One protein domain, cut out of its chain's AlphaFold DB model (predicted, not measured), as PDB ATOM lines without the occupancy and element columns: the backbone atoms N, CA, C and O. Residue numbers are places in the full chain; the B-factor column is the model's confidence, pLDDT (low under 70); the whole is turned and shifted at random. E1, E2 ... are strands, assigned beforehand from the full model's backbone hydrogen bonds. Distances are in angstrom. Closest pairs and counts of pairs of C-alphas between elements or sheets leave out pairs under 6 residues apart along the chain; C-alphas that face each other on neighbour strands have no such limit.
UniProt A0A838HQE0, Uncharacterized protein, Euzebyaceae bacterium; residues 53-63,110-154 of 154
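AT A GLANCE: This is residues 53 to 63 and 110 to 154 of the 154 residues of an uncharacterized protein of Euzebyaceae bacterium (UniProt A0A838HQE0). A long two-stranded ribbon, E1 and E2, runs as an arm from a small head in which two short hairpins, E3 with E4 and E5 with E6, meet through E3 and E6. The arm makes much of the length, and residues 149 to 154 trail from the head as a tail with no named strand. The printed part has 56 residues with six named strands, E1 to E6 in chain order, and no named helix; they form three antiparallel sheets of two strands each. The class is all strand, though under half of the residues, 24 of 56, are in named elements. The whole is only just loose, close to compact, with a radius of gyration of the C-alphas of 12.5 A, and flat, spanning 43 by 25 by 12 A.

IN THESE COORDINATES: E1, residues 56 to 61, is 16.2 A long from C-alpha 56 at (16.043, 32.289, 164.912) to C-alpha 61 at (20.557, 33.946, 180.410). E2, residues 110 to 115, is 16.9 A long. E3 is residues 120 to 122, 6.4 A, and E4 is residues 128 to 130, 6.8 A. E5 is residues 136 to 138, 7.1 A. E6, residues 145 to 147, is 6.9 A long and ends with C-alpha 147 at (12.380, 30.312, 154.199).

HOW THE PARTS SIT: E1 and E2 are antiparallel neighbours at 162 degrees; N 57 and O 114, 2.8 A apart, and N 112 and O 59, 3.0 A, are within hydrogen-bond range. E2 and E3 are apart, and E1 is apart from E3, E4, E5 and E6. The hairpin E3 and E4 is antiparallel at 155 degrees, with N 121 and O 129 within hydrogen-bond range at 2.8 A. E3 and E6 have 5 pairs of C-alphas within 8 A, the closest being those of Ala 121 and Ala 147, 4.5 A apart. The hairpin E5 and E6 is antiparallel at 143 degrees, with N 137 and O 146 within hydrogen-bond range at 2.9 A. E4 and E6 are near each other, with 5 pairs of C-alphas within 10 A. E4 and E5 are only just apart, their closest C-alphas at 8.2 A.

THE WHOLE: The two C-alphas farthest apart are those of Asp 63 and Gly 143, at 43.2 A. Residues 64 to 109 are not printed, and C-alphas 63 and 110 are 9.7 A apart across this cut, which lies in the link from E1 to E2. The links from E2 to E3, E3 to E4 and E4 to E5 are tight, and that from E5 to E6 is short. The mean pLDDT of the printed part is 74.9; residues 53 to 54, 116 to 118, 124 to 126 and 149 to 154 are under 70. Ser 154 is the chain's last residue.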
ATOM      1  N   THR A  53      13.897  26.622 156.099       67.75
ATOM      2  CA  THR A  53      14.672  27.131 157.243       67.75
ATOM      3  C   THR A  53      14.569  28.646 157.351       67.75
ATOM      4  O   THR A  53      14.935  29.346 156.404       67.75
ATOM      5  N   GLY A  54      14.133  29.134 158.511       68.00
ATOM      6  CA  GLY A  54      14.223  30.542 158.899       68.00
ATOM      7  C   GLY A  54      15.328  30.770 159.929       68.00
ATOM      8  O   GLY A  54      15.782  29.832 160.587       68.00
ATOM      9  N   ALA A  55      15.764  32.019 160.079       71.50
ATOM     10  CA  ALA A  55      16.695  32.385 161.139       71.50
ATOM     11  C   ALA A  55      15.943  32.591 162.461       71.50
ATOM     12  O   ALA A  55      14.923  33.283 162.511       71.50
ATOM     13  N   VAL A  56      16.479  32.023 163.538       76.94
ATOM     14  CA  VAL A  56      16.043  32.289 164.912       76.94
ATOM     15  C   VAL A  56      17.178  32.949 165.682       76.94
ATOM     16  O   VAL A  56      18.354  32.663 165.451       76.94
ATOM     17  N   ARG A  57      16.831  33.843 166.602       79.50
ATOM     18  CA  ARG A  57      17.736  34.362 167.620       79.50
ATOM     19  C   ARG A  57      17.478  33.596 168.908       79.50
ATOM     20  O   ARG A  57      16.346  33.552 169.382       79.50
ATOM     21  N   VAL A  58      18.538  33.009 169.451       85.06
ATOM     22  CA  VAL A  58      18.516  32.326 170.744       85.06
ATOM     23  C   VAL A  58      19.262  33.191 171.750       85.06
ATOM     24  O   VAL A  58      20.440  33.490 171.549       85.06
ATOM     25  N   THR A  59      18.581  33.586 172.819       89.44
ATOM     26  CA  THR A  59      19.183  34.265 173.967       89.44
ATOM     27  C   THR A  59      19.257  33.279 175.122       89.44
ATOM     28  O   THR A  59      18.262  32.642 175.471       89.44
ATOM     29  N   LEU A  60      20.442  33.161 175.721       88.81
ATOM     30  CA  LEU A  60      20.656  32.380 176.934       88.81
ATOM     31  C   LEU A  60      20.986  33.333 178.074       88.81
ATOM     32  O   LEU A  60      21.825  34.221 177.922       88.81
ATOM     33  N   SER A  61      20.328  33.142 179.211       90.00
ATOM     34  CA  SER A  61      20.557  33.946 180.410       90.00
ATOM     35  C   SER A  61      20.689  33.053 181.635       90.00
ATOM     36  O   SER A  61      19.969  32.064 181.784       90.00
ATOM     37  N   THR A  62      21.648  33.390 182.493       87.31
ATOM     38  CA  THR A  62      21.901  32.722 183.770       87.31
ATOM     39  C   THR A  62      22.544  33.717 184.723       87.31
ATOM     40  O   THR A  62      23.388  34.514 184.311       87.31
ATOM     41  N   ASP A  63      22.180  33.632 185.997       86.25
ATOM     42  CA  ASP A  63      22.832  34.386 187.062       86.25
ATOM     43  C   ASP A  63      23.905  33.498 187.697       86.25
ATOM     44  O   ASP A  63      23.618  32.373 188.113       86.25
ATOM     45  N   ARG A 110      17.907  30.063 181.437       89.31
ATOM     46  CA  ARG A 110      16.687  30.452 180.731       89.31
ATOM     47  C   ARG A 110      16.997  30.617 179.251       89.31
ATOM     48  O   ARG A 110      17.945  31.319 178.889       89.31
ATOM     49  N   PHE A 111      16.170  29.989 178.425       87.56
ATOM     50  CA  PHE A 111      16.243  30.055 176.972       87.56
ATOM     51  C   PHE A 111      15.085  30.885 176.439       87.56
ATOM     52  O   PHE A 111      13.924  30.615 176.748       87.56
ATOM     53  N   GLU A 112      15.407  31.853 175.597       89.75
ATOM     54  CA  GLU A 112      14.434  32.568 174.786       89.75
ATOM     55  C   GLU A 112      14.785  32.347 173.316       89.75
ATOM     56  O   GLU A 112      15.932  32.541 172.907       89.75
ATOM     57  N   VAL A 113      13.806  31.912 172.522       86.00
ATOM     58  CA  VAL A 113      13.967  31.678 171.084       86.00
ATOM     59  C   VAL A 113      12.935  32.514 170.349       86.00
ATOM     60  O   VAL A 113      11.735  32.316 170.522       86.00
ATOM     61  N   VAL A 114      13.403  33.435 169.510       83.00
ATOM     62  CA  VAL A 114      12.546  34.320 168.712       83.00
ATOM     63  C   VAL A 114      12.925  34.242 167.238       83.00
ATOM     64  O   VAL A 114      14.081  33.993 166.897       83.00
ATOM     65  N   ALA A 115      11.965  34.460 166.337       76.75
ATOM     66  CA  ALA A 115      12.267  34.629 164.916       76.75
ATOM     67  C   ALA A 115      13.191  35.846 164.726       76.75
ATOM     68  O   ALA A 115      12.957  36.899 165.317       76.75
ATOM     69  N   ALA A 116      14.257  35.703 163.935       69.12
ATOM     70  CA  ALA A 116      15.251  36.766 163.780       69.12
ATOM     71  C   ALA A 116      14.733  37.960 162.955       69.12
ATOM     72  O   ALA A 116      15.195  39.075 163.182       69.12
ATOM     73  N   ASP A 117      13.804  37.717 162.023       68.38
ATOM     74  CA  ASP A 117      13.167  38.729 161.168       68.38
ATOM     75  C   ASP A 117      11.804  38.196 160.655       68.38
ATOM     76  O   ASP A 117      11.772  37.405 159.706       68.38
ATOM     77  N   PRO A 118      10.673  38.495 161.324       64.00
ATOM     78  CA  PRO A 118       9.352  38.103 160.826       64.00
ATOM     79  C   PRO A 118       9.065  38.802 159.482       64.00
ATOM     80  O   PRO A 118       9.257  40.008 159.357       64.00
ATOM     81  N   GLY A 119       8.612  38.056 158.468       70.81
ATOM     82  CA  GLY A 119       8.373  38.586 157.117       70.81
ATOM     83  C   GLY A 119       9.575  38.592 156.156       70.81
ATOM     84  O   GLY A 119       9.478  39.151 155.055       70.81
ATOM     85  N   ALA A 120      10.700  37.966 156.517       75.06
ATOM     86  CA  ALA A 120      11.815  37.770 155.595       75.06
ATOM     87  C   ALA A 120      12.456  36.384 155.715       75.06
ATOM     88  O   ALA A 120      12.610  35.818 156.796       75.06
ATOM     89  N   ALA A 121      12.876  35.836 154.576       76.62
ATOM     90  CA  ALA A 121      13.698  34.641 154.530       76.62
ATOM     91  C   ALA A 121      15.177  35.025 154.575       76.62
ATOM     92  O   ALA A 121      15.663  35.764 153.716       76.62
ATOM     93  N   VAL A 122      15.909  34.475 155.541       72.44
ATOM     94  CA  VAL A 122      17.360  34.662 155.637       72.44
ATOM     95  C   VAL A 122      18.055  33.459 155.020       72.44
ATOM     96  O   VAL A 122      17.939  32.332 155.497       72.44
ATOM     97  N   CYS A 123      18.793  33.695 153.940       70.25
ATOM     98  CA  CYS A 123      19.608  32.667 153.312       70.25
ATOM     99  C   CYS A 123      20.892  32.421 154.116       70.25
ATOM    100  O   CYS A 123      21.457  33.342 154.700       70.25
ATOM    101  N   LEU A 124      21.449  31.208 154.030       66.19
ATOM    102  CA  LEU A 124      22.744  30.856 154.636       66.19
ATOM    103  C   LEU A 124      23.927  31.731 154.173       66.19
ATOM    104  O   LEU A 124      24.968  31.736 154.815       66.19
ATOM    105  N   CYS A 125      23.796  32.463 153.060       62.62
ATOM    106  CA  CYS A 125      24.804  33.428 152.614       62.62
ATOM    107  C   CYS A 125      24.673  34.809 153.286       62.62
ATOM    108  O   CYS A 125      25.414  35.720 152.932       62.62
ATOM    109  N   GLY A 126      23.720  34.983 154.207       65.19
ATOM    110  CA  GLY A 126      23.461  36.230 154.932       65.19
ATOM    111  C   GLY A 126      22.467  37.179 154.258       65.19
ATOM    112  O   GLY A 126      22.113  38.196 154.846       65.19
ATOM    113  N   VAL A 127      21.986  36.873 153.047       77.06
ATOM    114  CA  VAL A 127      20.993  37.714 152.360       77.06
ATOM    115  C   VAL A 127      19.608  37.489 152.956       77.06
ATOM    116  O   VAL A 127      19.093  36.371 152.909       77.06
ATOM    117  N   SER A 128      19.010  38.564 153.467       79.81
ATOM    118  CA  SER A 128      17.592  38.625 153.824       79.81
ATOM    119  C   SER A 128      16.771  39.000 152.589       79.81
ATOM    120  O   SER A 128      17.176  39.851 151.793       79.81
ATOM    121  N   THR A 129      15.650  38.327 152.363       81.88
ATOM    122  CA  THR A 129      14.739  38.619 151.253       81.88
ATOM    123  C   THR A 129      13.300  38.611 151.762       81.88
ATOM    124  O   THR A 129      12.908  37.623 152.387       81.88
ATOM    125  N   PRO A 130      12.504  39.668 151.502       84.69
ATOM    126  CA  PRO A 130      11.109  39.719 151.930       84.69
ATOM    127  C   PRO A 130      10.323  38.504 151.435       84.69
ATOM    128  O   PRO A 130      10.378  38.164 150.250       84.69
ATOM    129  N   ALA A 131       9.606  37.848 152.342       80.06
ATOM    130  CA  ALA A 131       8.815  36.657 152.061       80.06
ATOM    131  C   ALA A 131       7.692  36.534 153.096       80.06
ATOM    132  O   ALA A 131       7.885  36.853 154.264       80.06
ATOM    133  N   ALA A 132       6.515  36.068 152.675       78.62
ATOM    134  CA  ALA A 132       5.423  35.814 153.611       78.62
ATOM    135  C   ALA A 132       5.822  34.722 154.617       78.62
ATOM    136  O   ALA A 132       6.561  33.801 154.267       78.62
ATOM    137  N   ASP A 133       5.322  34.790 155.846       74.44
ATOM    138  CA  ASP A 133       5.673  33.826 156.892       74.44
ATOM    139  C   ASP A 133       5.479  32.373 156.433       74.44
ATOM    140  O   ASP A 133       4.483  32.017 155.797       74.44
ATOM    141  N   GLY A 134       6.463  31.525 156.731       70.44
ATOM    142  CA  GLY A 134       6.469  30.121 156.318       70.44
ATOM    143  C   GLY A 134       6.617  29.870 154.810       70.44
ATOM    144  O   GLY A 134       6.569  28.710 154.399       70.44
ATOM    145  N   THR A 135       6.808  30.896 153.967       74.06
ATOM    146  CA  THR A 135       7.053  30.680 152.530       74.06
ATOM    147  C   THR A 135       8.515  30.404 152.205       74.06
ATOM    148  O   THR A 135       9.444  30.950 152.802       74.06
ATOM    149  N   MET A 136       8.697  29.539 151.206       72.81
ATOM    150  CA  MET A 136       9.974  29.212 150.583       72.81
ATOM    151  C   MET A 136      10.253  30.160 149.425       72.81
ATOM    152  O   MET A 136       9.421  30.308 148.528       72.81
ATOM    153  N   ILE A 137      11.456  30.724 149.386       73.00
ATOM    154  CA  ILE A 137      11.918  31.537 148.263       73.00
ATOM    155  C   ILE A 137      13.327  31.144 147.829       73.00
ATOM    156  O   ILE A 137      14.116  30.586 148.595       73.00
ATOM    157  N   ARG A 138      13.665  31.436 146.570       80.19
ATOM    158  CA  ARG A 138      15.051  31.358 146.102       80.19
ATOM    159  C   ARG A 138      15.765  32.660 146.422       80.19
ATOM    160  O   ARG A 138      15.329  33.727 146.003       80.19
ATOM    161  N   CYS A 139      16.891  32.550 147.113       75.88
ATOM    162  CA  CYS A 139      17.801  33.648 147.369       75.88
ATOM    163  C   CYS A 139      18.242  34.268 146.033       75.88
ATOM    164  O   CYS A 139      18.834  33.562 145.208       75.88
ATOM    165  N   PRO A 140      18.026  35.576 145.822       81.75
ATOM    166  CA  PRO A 140      18.395  36.237 144.573       81.75
ATOM    167  C   PRO A 140      19.914  36.310 144.368       81.75
ATOM    168  O   PRO A 140      20.371  36.400 143.235       81.75
ATOM    169  N   ALA A 141      20.706  36.242 145.444       79.00
ATOM    170  CA  ALA A 141      22.159  36.381 145.368       79.00
ATOM    171  C   ALA A 141      22.891  35.072 145.046       79.00
ATOM    172  O   ALA A 141      23.827  35.069 144.256       79.00
ATOM    173  N   CYS A 142      22.496  33.958 145.667       74.88
ATOM    174  CA  CYS A 142      23.205  32.680 145.514       74.88
ATOM    175  C   CYS A 142      22.341  31.551 144.937       74.88
ATOM    176  O   CYS A 142      22.813  30.423 144.808       74.88
ATOM    177  N   GLY A 143      21.070  31.822 144.624       73.69
ATOM    178  CA  GLY A 143      20.128  30.855 144.060       73.69
ATOM    179  C   GLY A 143      19.657  29.757 145.021       73.69
ATOM    180  O   GLY A 143      18.828  28.936 144.626       73.69
ATOM    181  N   ARG A 144      20.162  29.726 146.263       71.75
ATOM    182  CA  ARG A 144      19.799  28.736 147.296       71.75
ATOM    183  C   ARG A 144      18.408  29.004 147.868       71.75
ATOM    184  O   ARG A 144      17.928  30.129 147.802       71.75
ATOM    185  N   GLN A 145      17.767  27.991 148.440       71.75
ATOM    186  CA  GLN A 145      16.489  28.172 149.132       71.75
ATOM    187  C   GLN A 145      16.690  28.822 150.504       71.75
ATOM    188  O   GLN A 145      17.655  28.527 151.211       71.75
ATOM    189  N   ALA A 146      15.766  29.704 150.855       71.25
ATOM    190  CA  ALA A 146      15.606  30.282 152.177       71.25
ATOM    191  C   ALA A 146      14.114  30.270 152.509       71.25
ATOM    192  O   ALA A 146      13.284  30.357 151.598       71.25
ATOM    193  N   ALA A 147      13.765  30.182 153.788       72.94
ATOM    194  CA  ALA A 147      12.380  30.312 154.199       72.94
ATOM    195  C   ALA A 147      12.199  31.431 155.207       72.94
ATOM    196  O   ALA A 147      13.051  31.659 156.069       72.94
ATOM    197  N   ALA A 148      11.074  32.125 155.090       72.00
ATOM    198  CA  ALA A 148      10.634  32.979 156.173       72.00
ATOM    199  C   ALA A 148      10.266  32.088 157.368       72.00
ATOM    200  O   ALA A 148       9.651  31.029 157.174       72.00
ATOM    201  N   PRO A 149      10.635  32.476 158.599       68.00
ATOM    202  CA  PRO A 149      10.177  31.768 159.782       68.00
ATOM    203  C   PRO A 149       8.636  31.720 159.807       68.00
ATOM    204  O   PRO A 149       7.976  32.609 159.262       68.00
ATOM    205  N   PRO A 150       8.030  30.668 160.383       67.38
ATOM    206  CA  PRO A 150       6.584  30.626 160.560       67.38
ATOM    207  C   PRO A 150       6.135  31.736 161.518       67.38
ATOM    208  O   PRO A 150       6.868  32.089 162.444       67.38
ATOM    209  N   ALA A 151       4.916  32.246 161.316       67.12
ATOM    210  CA  ALA A 151       4.317  33.238 162.202       67.12
ATOM    211  C   ALA A 151       4.344  32.727 163.652       67.12
ATOM    212  O   ALA A 151       3.983  31.573 163.919       67.12
ATOM    213  N   ALA A 152       4.776  33.578 164.586       59.44
ATOM    214  CA  ALA A 152       4.738  33.239 166.000       59.44
ATOM    215  C   ALA A 152       3.277  32.976 166.394       59.44
ATOM    216  O   ALA A 152       2.412  33.826 166.185       59.44
ATOM    217  N   ARG A 153       2.985  31.785 166.928       52.06
ATOM    218  CA  ARG A 153       1.661  31.509 167.494       52.06
ATOM    219  C   ARG A 153       1.575  32.256 168.825       52.06
ATOM    220  O   ARG A 153       2.330  31.931 169.737       52.06
ATOM    221  N   SER A 154       0.718  33.273 168.873       43.66
ATOM    222  CA  SER A 154       0.320  33.995 170.089       43.66
ATOM    223  C   SER A 154      -0.504  33.117 171.020       43.66
ATOM    224  O   SER A 154      -1.381  32.407 170.471       43.66
TER     225      SER A 154